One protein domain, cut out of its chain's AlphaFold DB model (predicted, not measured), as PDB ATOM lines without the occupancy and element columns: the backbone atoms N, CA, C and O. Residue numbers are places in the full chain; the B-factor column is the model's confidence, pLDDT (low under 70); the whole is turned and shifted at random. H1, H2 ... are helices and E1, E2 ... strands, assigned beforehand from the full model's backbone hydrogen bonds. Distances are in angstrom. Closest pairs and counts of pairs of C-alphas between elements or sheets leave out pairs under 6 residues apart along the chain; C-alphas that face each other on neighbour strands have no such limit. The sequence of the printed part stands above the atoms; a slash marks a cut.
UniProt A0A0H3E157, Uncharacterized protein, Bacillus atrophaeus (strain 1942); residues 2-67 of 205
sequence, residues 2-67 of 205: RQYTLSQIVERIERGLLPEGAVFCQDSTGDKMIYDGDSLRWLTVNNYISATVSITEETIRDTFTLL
ATOM      1  N   ARG A   2     107.067  65.406  12.153       62.69
ATOM      2  CA  ARG A   2     106.681  66.587  12.931       62.69
ATOM      3  C   ARG A   2     105.295  67.049  12.497       62.69
ATOM      4  O   ARG A   2     105.051  67.196  11.300       62.69
ATOM      5  N   GLN A   3     104.428  67.248  13.483       80.88
ATOM      6  CA  GLN A   3     103.083  67.773  13.293       80.88
ATOM      7  C   GLN A   3     103.115  69.297  13.367       80.88
ATOM      8  O   GLN A   3     103.794  69.880  14.216       80.88
ATOM      9  N   TYR A   4     102.365  69.926  12.481       85.31
ATOM     10  CA  TYR A   4     102.158  71.358  12.413       85.31
ATOM     11  C   TYR A   4     100.668  71.637  12.509       85.31
ATOM     12  O   TYR A   4      99.863  70.942  11.899       85.31
ATOM     13  N   THR A   5     100.300  72.669  13.251       89.25
ATOM     14  CA  THR A   5      98.949  73.231  13.146       89.25
ATOM     15  C   THR A   5      98.840  74.105  11.900       89.25
ATOM     16  O   THR A   5      99.851  74.647  11.444       89.25
ATOM     17  N   LEU A   6      97.633  74.286  11.360       86.81
ATOM     18  CA  LEU A   6      97.436  75.147  10.187       86.81
ATOM     19  C   LEU A   6      97.988  76.567  10.413       86.81
ATOM     20  O   LEU A   6      98.635  77.122   9.527       86.81
ATOM     21  N   SER A   7      97.823  77.126  11.618       85.44
ATOM     22  CA  SER A   7      98.391  78.434  11.982       85.44
ATOM     23  C   SER A   7      99.919  78.470  11.907       85.44
ATOM     24  O   SER A   7     100.483  79.423  11.376       85.44
ATOM     25  N   GLN A   8     100.602  77.423  12.375       86.25
ATOM     26  CA  GLN A   8     102.063  77.322  12.303       86.25
ATOM     27  C   GLN A   8     102.571  77.182  10.867       86.25
ATOM     28  O   GLN A   8     103.676  77.628  10.560       86.25
ATOM     29  N   ILE A   9     101.797  76.544   9.990       87.31
ATOM     30  CA  ILE A   9     102.147  76.424   8.570       87.31
ATOM     31  C   ILE A   9     102.057  77.796   7.914       87.31
ATOM     32  O   ILE A   9     103.005  78.215   7.258       87.31
ATOM     33  N   VAL A  10     100.968  78.525   8.154       86.44
ATOM     34  CA  VAL A  10     100.766  79.879   7.621       86.44
ATOM     35  C   VAL A  10     101.857  80.830   8.110       86.44
ATOM     36  O   VAL A  10     102.496  81.488   7.295       86.44
ATOM     37  N   GLU A  11     102.168  80.821   9.409       84.56
ATOM     38  CA  GLU A  11     103.257  81.628   9.972       84.56
ATOM     39  C   GLU A  11     104.611  81.310   9.314       84.56
ATOM     40  O   GLU A  11     105.433  82.195   9.078       84.56
ATOM     41  N   ARG A  12     104.867  80.038   8.991       82.25
ATOM     42  CA  ARG A  12     106.093  79.642   8.292       82.25
ATOM     43  C   ARG A  12     106.105  80.060   6.823       82.25
ATOM     44  O   ARG A  12     107.185  80.384   6.336       82.25
ATOM     45  N   ILE A  13     104.958  80.083   6.139       83.19
ATOM     46  CA  ILE A  13     104.837  80.633   4.778       83.19
ATOM     47  C   ILE A  13     105.144  82.132   4.800       83.19
ATOM     48  O   ILE A  13     106.004  82.584   4.052       83.19
ATOM     49  N   GLU A  14     104.530  82.890   5.714       80.50
ATOM     50  CA  GLU A  14     104.760  84.339   5.850       80.50
ATOM     51  C   GLU A  14     106.226  84.680   6.145       80.50
ATOM     52  O   GLU A  14     106.751  85.690   5.679       80.50
ATOM     53  N   ARG A  15     106.915  83.815   6.898       78.31
ATOM     54  CA  ARG A  15     108.345  83.950   7.204       78.31
ATOM     55  C   ARG A  15     109.269  83.425   6.096       78.31
ATOM     56  O   ARG A  15     110.482  83.461   6.282       78.31
ATOM     57  N   GLY A  16     108.732  82.909   4.987       73.69
ATOM     58  CA  GLY A  16     109.518  82.324   3.894       73.69
ATOM     59  C   GLY A  16     110.291  81.062   4.294       73.69
ATOM     60  O   GLY A  16     111.315  80.744   3.699       73.69
ATOM     61  N   LEU A  17     109.836  80.356   5.332       74.38
ATOM     62  CA  LEU A  17     110.479  79.154   5.876       74.38
ATOM     63  C   LEU A  17     109.961  77.862   5.239       74.38
ATOM     64  O   LEU A  17     110.409  76.777   5.616       74.38
ATOM     65  N   LEU A  18     108.984  77.955   4.334       74.38
ATOM     66  CA  LEU A  18     108.424  76.807   3.634       74.38
ATOM     67  C   LEU A  18     108.747  76.857   2.139       74.38
ATOM     68  O   LEU A  18     108.476  77.868   1.495       74.38
ATOM     69  N   PRO A  19     109.289  75.762   1.582       68.81
ATOM     70  CA  PRO A  19     109.462  75.598   0.146       68.81
ATOM     71  C   PRO A  19     108.160  75.576  -0.638       68.81
ATOM     72  O   PRO A  19     107.224  74.875  -0.243       68.81
ATOM     73  N   GLU A  20     108.163  76.166  -1.830       78.31
ATOM     74  CA  GLU A  20     107.220  75.761  -2.874       78.31
ATOM     75  C   GLU A  20     107.310  74.237  -3.100       78.31
ATOM     76  O   GLU A  20     108.394  73.644  -3.113       78.31
ATOM     77  N   GLY A  21     106.153  73.592  -3.220       72.69
ATOM     78  CA  GLY A  21     106.014  72.144  -3.331       72.69
ATOM     79  C   GLY A  21     105.958  71.402  -1.993       72.69
ATOM     80  O   GLY A  21     105.840  70.177  -1.996       72.69
ATOM     81  N   ALA A  22     106.018  72.094  -0.848       82.38
ATOM     82  CA  ALA A  22     105.861  71.459   0.459       82.38
ATOM     83  C   ALA A  22     104.466  70.826   0.590       82.38
ATOM     84  O   ALA A  22     103.450  71.522   0.524       82.38
ATOM     85  N   VAL A  23     104.421  69.504   0.791       85.31
ATOM     86  CA  VAL A  23     103.174  68.743   0.947       85.31
ATOM     87  C   VAL A  23     102.952  68.392   2.409       85.31
ATOM     88  O   VAL A  23     103.808  67.786   3.048       85.31
ATOM     89  N   PHE A  24     101.769  68.703   2.913       88.44
ATOM     90  CA  PHE A  24     101.310  68.389   4.256       88.44
ATOM     91  C   PHE A  24     100.128  67.423   4.186       88.44
ATOM     92  O   PHE A  24      99.320  67.495   3.267       88.44
ATOM     93  N   CYS A  25     100.013  66.525   5.155       86.38
ATOM     94  CA  CYS A  25      98.920  65.569   5.281       86.38
ATOM     95  C   CYS A  25      98.207  65.794   6.601       86.38
ATOM     96  O   CYS A  25      98.852  65.758   7.640       86.38
ATOM     97  N   GLN A  26      96.901  65.997   6.562       87.44
ATOM     98  CA  GLN A  26      96.064  66.124   7.737       87.44
ATOM     99  C   GLN A  26      96.000  64.789   8.471       87.44
ATOM    100  O   GLN A  26      95.726  63.749   7.871       87.44
ATOM    101  N   ASP A  27      96.245  64.814   9.775       82.56
ATOM    102  CA  ASP A  27      96.395  63.586  10.555       82.56
ATOM    103  C   ASP A  27      95.047  62.893  10.833       82.56
ATOM    104  O   ASP A  27      95.000  61.673  11.002       82.56
ATOM    105  N   SER A  28      93.945  63.649  10.866       80.31
ATOM    106  CA  SER A  28      92.597  63.136  11.150       80.31
ATOM    107  C   SER A  28      91.915  62.509   9.933       80.31
ATOM    108  O   SER A  28      91.288  61.458  10.062       80.31
ATOM    109  N   THR A  29      92.021  63.140   8.763       80.44
ATOM    110  CA  THR A  29      91.307  62.734   7.541       80.44
ATOM    111  C   THR A  29      92.210  62.056   6.513       80.44
ATOM    112  O   THR A  29      91.725  61.287   5.686       80.44
ATOM    113  N   GLY A  30      93.523  62.298   6.569       80.12
ATOM    114  CA  GLY A  30      94.464  61.887   5.527       80.12
ATOM    115  C   GLY A  30      94.450  62.792   4.290       80.12
ATOM    116  O   GLY A  30      95.131  62.482   3.309       80.12
ATOM    117  N   ASP A  31      93.699  63.897   4.326       82.75
ATOM    118  CA  ASP A  31      93.680  64.879   3.246       82.75
ATOM    119  C   ASP A  31      95.043  65.545   3.111       82.75
ATOM    120  O   ASP A  31      95.757  65.762   4.089       82.75
ATOM    121  N   LYS A  32      95.431  65.875   1.883       84.69
ATOM    122  CA  LYS A  32      96.739  66.468   1.618       84.69
ATOM    123  C   LYS A  32      96.584  67.890   1.132       84.69
ATOM    124  O   LYS A  32      95.667  68.190   0.377       84.69
ATOM    125  N   MET A  33      97.526  68.740   1.497       88.31
ATOM    126  CA  MET A  33      97.644  70.093   0.976       88.31
ATOM    127  C   MET A  33      99.070  70.365   0.522       88.31
ATOM    128  O   MET A  33     100.018  69.793   1.052       88.31
ATOM    129  N   ILE A  34      99.216  71.226  -0.473       86.31
ATOM    130  CA  ILE A  34     100.492  71.639  -1.047       86.31
ATOM    131  C   ILE A  34     100.613  73.156  -0.963       86.31
ATOM    132  O   ILE A  34      99.627  73.867  -1.157       86.31
ATOM    133  N   TYR A  35     101.812  73.648  -0.671       86.75
ATOM    134  CA  TYR A  35     102.146  75.053  -0.868       86.75
ATOM    135  C   TYR A  35     102.647  75.248  -2.303       86.75
ATOM    136  O   TYR A  35     103.670  74.677  -2.671       86.75
ATOM    137  N   ASP A  36     101.919  76.011  -3.119       76.69
ATOM    138  CA  ASP A  36     102.224  76.227  -4.546       76.69
ATOM    139  C   ASP A  36     103.093  77.469  -4.822       76.69
ATOM    140  O   ASP A  36     103.245  77.860  -5.972       76.69
ATOM    141  N   GLY A  37     103.650  78.089  -3.777       75.44
ATOM    142  CA  GLY A  37     104.437  79.323  -3.867       75.44
ATOM    143  C   GLY A  37     103.628  80.578  -3.530       75.44
ATOM    144  O   GLY A  37     104.158  81.482  -2.887       75.44
ATOM    145  N   ASP A  38     102.323  80.585  -3.809       79.19
ATOM    146  CA  ASP A  38     101.433  81.712  -3.493       79.19
ATOM    147  C   ASP A  38     100.448  81.381  -2.364       79.19
ATOM    148  O   ASP A  38     100.109  82.231  -1.539       79.19
ATOM    149  N   SER A  39      99.961  80.141  -2.307       82.31
ATOM    150  CA  SER A  39      98.873  79.735  -1.420       82.31
ATOM    151  C   SER A  39      98.946  78.260  -1.027       82.31
ATOM    152  O   SER A  39      99.566  77.429  -1.688       82.31
ATOM    153  N   LEU A  40      98.276  77.908   0.072       88.31
ATOM    154  CA  LEU A  40      98.009  76.508   0.394       88.31
ATOM    155  C   LEU A  40      96.806  76.025  -0.414       88.31
ATOM    156  O   LEU A  40      95.752  76.665  -0.410       88.31
ATOM    157  N   ARG A  41      96.933  74.868  -1.064       85.62
ATOM    158  CA  ARG A  41      95.847  74.235  -1.820       85.62
ATOM    159  C   ARG A  41      95.656  72.787  -1.424       85.62
ATOM    160  O   ARG A  41      96.625  72.063  -1.226       85.62
ATOM    161  N   TRP A  42      94.405  72.351  -1.371       86.38
ATOM    162  CA  TRP A  42      94.065  70.949  -1.181       86.38
ATOM    163  C   TRP A  42      94.457  70.122  -2.405       86.38
ATOM    164  O   TRP A  42      94.327  70.563  -3.550       86.38
ATOM    165  N   LEU A  43      94.894  68.896  -2.159       76.06
ATOM    166  CA  LEU A  43      95.116  67.872  -3.162       76.06
ATOM    167  C   LEU A  43      93.949  66.887  -3.132       76.06
ATOM    168  O   LEU A  43      93.482  66.466  -2.077       76.06
ATOM    169  N   THR A  44      93.495  66.487  -4.313       74.12
ATOM    170  CA  THR A  44      92.555  65.369  -4.454       74.12
ATOM    171  C   THR A  44      93.236  64.035  -4.125       74.12
ATOM    172  O   THR A  44      94.463  63.941  -4.074       74.12
ATOM    173  N   VAL A  45      92.449  62.963  -4.001       65.25
ATOM    174  CA  VAL A  45      92.949  61.584  -3.807       65.25
ATOM    175  C   VAL A  45      93.979  61.173  -4.875       65.25
ATOM    176  O   VAL A  45      94.912  60.429  -4.583       65.25
ATOM    177  N   ASN A  46      93.859  61.711  -6.095       62.88
ATOM    178  CA  ASN A  46      94.780  61.466  -7.210       62.88
ATOM    179  C   ASN A  46      95.928  62.497  -7.300       62.88
ATOM    180  O   ASN A  46      96.578  62.598  -8.335       62.88
ATOM    181  N   ASN A  47      96.175  63.275  -6.241       67.31
ATOM    182  CA  ASN A  47      97.180  64.342  -6.154       67.31
ATOM    183  C   ASN A  47      97.008  65.507  -7.157       67.31
ATOM    184  O   ASN A  47      97.957  66.247  -7.400       67.31
ATOM    185  N   TYR A  48      95.813  65.721  -7.720       67.56
ATOM    186  CA  TYR A  48      95.524  66.958  -8.462       67.56
ATOM    187  C   TYR A  48      95.284  68.126  -7.508       67.56
ATOM    188  O   TYR A  48      94.598  67.953  -6.499       67.56
ATOM    189  N   ILE A  49      95.788  69.308  -7.871       76.31
ATOM    190  CA  ILE A  49      95.524  70.565  -7.167       76.31
ATOM    191  C   ILE A  49      94.032  70.904  -7.274       76.31
ATOM    192  O   ILE A  49      93.458  70.906  -8.362       76.31
ATOM    193  N   SER A  50      93.414  71.178  -6.130       79.31
ATOM    194  CA  SER A  50      91.995  71.492  -5.980       79.31
ATOM    195  C   SER A  50      91.824  72.937  -5.479       79.31
ATOM    196  O   SER A  50      92.482  73.863  -5.964       79.31
ATOM    197  N   ALA A  51      90.918  73.145  -4.524       84.94
ATOM    198  CA  ALA A  51      90.606  74.428  -3.916       84.94
ATOM    199  C   ALA A  51      91.708  74.936  -2.972       84.94
ATOM    200  O   ALA A  51      92.435  74.158  -2.352       84.94
ATOM    201  N   THR A  52      91.781  76.259  -2.827       87.56
ATOM    202  CA  THR A  52      92.600  76.933  -1.813       87.56
ATOM    203  C   THR A  52      92.135  76.545  -0.409       87.56
ATOM    204  O   THR A  52      90.938  76.397  -0.157       87.56
ATOM    205  N   VAL A  53      93.086  76.375   0.507       86.44
ATOM    206  CA  VAL A  53      92.802  76.099   1.915       86.44
ATOM    207  C   VAL A  53      92.273  77.371   2.571       86.44
ATOM    208  O   VAL A  53      92.967  78.384   2.641       86.44
ATOM    209  N   SER A  54      91.039  77.315   3.066       83.19
ATOM    210  CA  SER A  54      90.437  78.396   3.845       83.19
ATOM    211  C   SER A  54      90.726  78.194   5.326       83.19
ATOM    212  O   SER A  54      90.402  77.144   5.876       83.19
ATOM    213  N   ILE A  55      91.290  79.208   5.980       81.00
ATOM    214  CA  ILE A  55      91.540  79.185   7.423       81.00
ATOM    215  C   ILE A  55      90.254  79.602   8.143       81.00
ATOM    216  O   ILE A  55      89.773  80.722   7.979       81.00
ATOM    217  N   THR A  56      89.701  78.702   8.948       81.00
ATOM    218  CA  THR A  56      88.522  78.932   9.798       81.00
ATOM    219  C   THR A  56      88.860  78.627  11.257       81.00
ATOM    220  O   THR A  56      89.855  77.962  11.540       81.00
ATOM    221  N   GLU A  57      88.034  79.074  12.210       75.56
ATOM    222  CA  GLU A  57      88.232  78.748  13.637       75.56
ATOM    223  C   GLU A  57      88.229  77.235  13.916       75.56
ATOM    224  O   GLU A  57      88.851  76.778  14.875       75.56
ATOM    225  N   GLU A  58      87.562  76.459  13.061       72.12
ATOM    226  CA  GLU A  58      87.492  75.000  13.151       72.12
ATOM    227  C   GLU A  58      88.768  74.336  12.612       72.12
ATOM    228  O   GLU A  58      89.299  73.428  13.245       72.12
ATOM    229  N   THR A  59      89.306  74.834  11.496       74.12
ATOM    230  CA  THR A  59      90.457  74.228  10.795       74.12
ATOM    231  C   THR A  59      91.810  74.718  11.305       74.12
ATOM    232  O   THR A  59      92.832  74.066  11.108       74.12
ATOM    233  N   ILE A  60      91.857  75.848  12.022       78.88
ATOM    234  CA  ILE A  60      93.118  76.422  12.520       78.88
ATOM    235  C   ILE A  60      93.846  75.508  13.522       78.88
ATOM    236  O   ILE A  60      95.064  75.611  13.690       78.88
ATOM    237  N   ARG A  61      93.100  74.619  14.189       80.44
ATOM    238  CA  ARG A  61      93.614  73.652  15.171       80.44
ATOM    239  C   ARG A  61      93.940  72.291  14.562       80.44
ATOM    240  O   ARG A  61      94.481  71.446  15.276       80.44
ATOM    241  N   ASP A  62      93.625  72.083  13.286       84.75
ATOM    242  CA  ASP A  62      93.934  70.833  12.607       84.75
ATOM    243  C   ASP A  62      95.443  70.616  12.555       84.75
ATOM    244  O   ASP A  62      96.227  71.557  12.411       84.75
ATOM    245  N   THR A  63      95.834  69.354  12.710       87.75
ATOM    246  CA  THR A  63      97.231  68.923  12.743       87.75
ATOM    247  C   THR A  63      97.599  68.243  11.438       87.75
ATOM    248  O   THR A  63      96.830  67.458  10.879       87.75
ATOM    249  N   PHE A  64      98.785  68.584  10.945       88.81
ATOM    250  CA  PHE A  64      99.289  68.143   9.664       88.81
ATOM    251  C   PHE A  64     100.737  67.690   9.762       88.81
ATOM    252  O   PHE A  64     101.588  68.360  10.346       88.81
ATOM    253  N   THR A  65     101.047  66.596   9.089       87.00
ATOM    254  CA  THR A  65     102.396  66.068   8.946       87.00
ATOM    255  C   THR A  65     102.994  66.498   7.607       87.00
ATOM    256  O   THR A  65     102.415  66.235   6.555       87.00
ATOM    257  N   LEU A  66     104.177  67.121   7.618       83.94
ATOM    258  CA  LEU A  66     104.928  67.408   6.388       83.94
ATOM    259  C   LEU A  66     105.425  66.087   5.769       83.94
ATOM    260  O   LEU A  66     106.186  65.351   6.398       83.94
ATOM    261  N   LEU A  67     104.985  65.787   4.547       75.12
ATOM    262  CA  LEU A  67     105.282  64.552   3.819       75.12
ATOM    263  C   LEU A  67     106.513  64.647   2.914       75.12
ATOM    264  O   LEU A  67     107.077  63.618   2.549       75.12
TER     265      LEU A  67
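What this domain is: This is residues 2 to 67 of the 205 residues of an uncharacterized protein of Bacillus atrophaeus (strain 1942) (UniProt A0A0H3E157). A strongly twisted sheet of six short strands curls round one helix, H1, which sits in its hollow. The strands E2, E3, E4 and E5 fold back and forth one after another, while E1 and E6, from the two ends of the printed part, lie side by side at the other end of the sheet. The printed part has 66 residues, with one named helix and six named strands in the order E1 H1 E2 E3 E4 E5 E6; the sheet's order is E1 - E6 - E2 - E3 - E4 - E5, all antiparallel. The class is mixed, helices and strands, with under half of the residues in named elements. The whole is compact, with a radius of gyration of the C-alphas of 10.7 A and spans of 30 by 24 by 22 A.

How they stand to each other: Start with E1, residues 3 to 5, an edge strand. Its antiparallel neighbour is E6, residues 63 to 66, where N 4 and O 64 are within hydrogen-bond range at 2.8 A. H1, residues 6 to 14, is on the sheet, and the closest C-alphas of H1 and E6 are those of Leu 6 and Thr 63, 6.7 A apart. In H1 every O i to N i+4 pair is within hydrogen-bond range. Next find E2, residues 23 to 26, antiparallel to E6, with N 25 and O 65 at 2.8 A. E1, H1 and E2 form a split strand-helix-strand unit, two strands that follow each other among the strands of one sheet, with a helix between them along the chain and E6 between them in the sheet; its crossover is right-handed. From E2 a meander, each strand the antiparallel neighbour of the one before, goes on through E3, residues 32 to 35, E4, residues 40 to 43, and E5, residues 49 to 52, the other edge strand. Its three hairpins show N 24 and O 33 at 2.8 A, N 43 and O 32 at 2.7 A, and N 42 and O 51 at 2.8 A. E1 and E5 are apart.

Where its parts are: Find C-alpha 3 at (103.083, 67.773, 13.293), where E1 begins its 6.8 A. H1 runs 12.5 A to C-alpha 14 at (104.760, 84.339, 5.850). E2 measures 10.2 A, E3 10.4 A, E4 9.8 A and E5 8.8 A. E6 runs 10.1 A to C-alpha 66 at (104.928, 67.408, 6.388).

The domain as a whole: The C-alphas farthest apart are those of Arg 15 and Asn 46, at 30.0 A. The printed part has no cut and no long link. Look for low confidence, pLDDT under 70, at residue 2, residue 19 and residues 45 to 48; the mean of the printed part is 80.6.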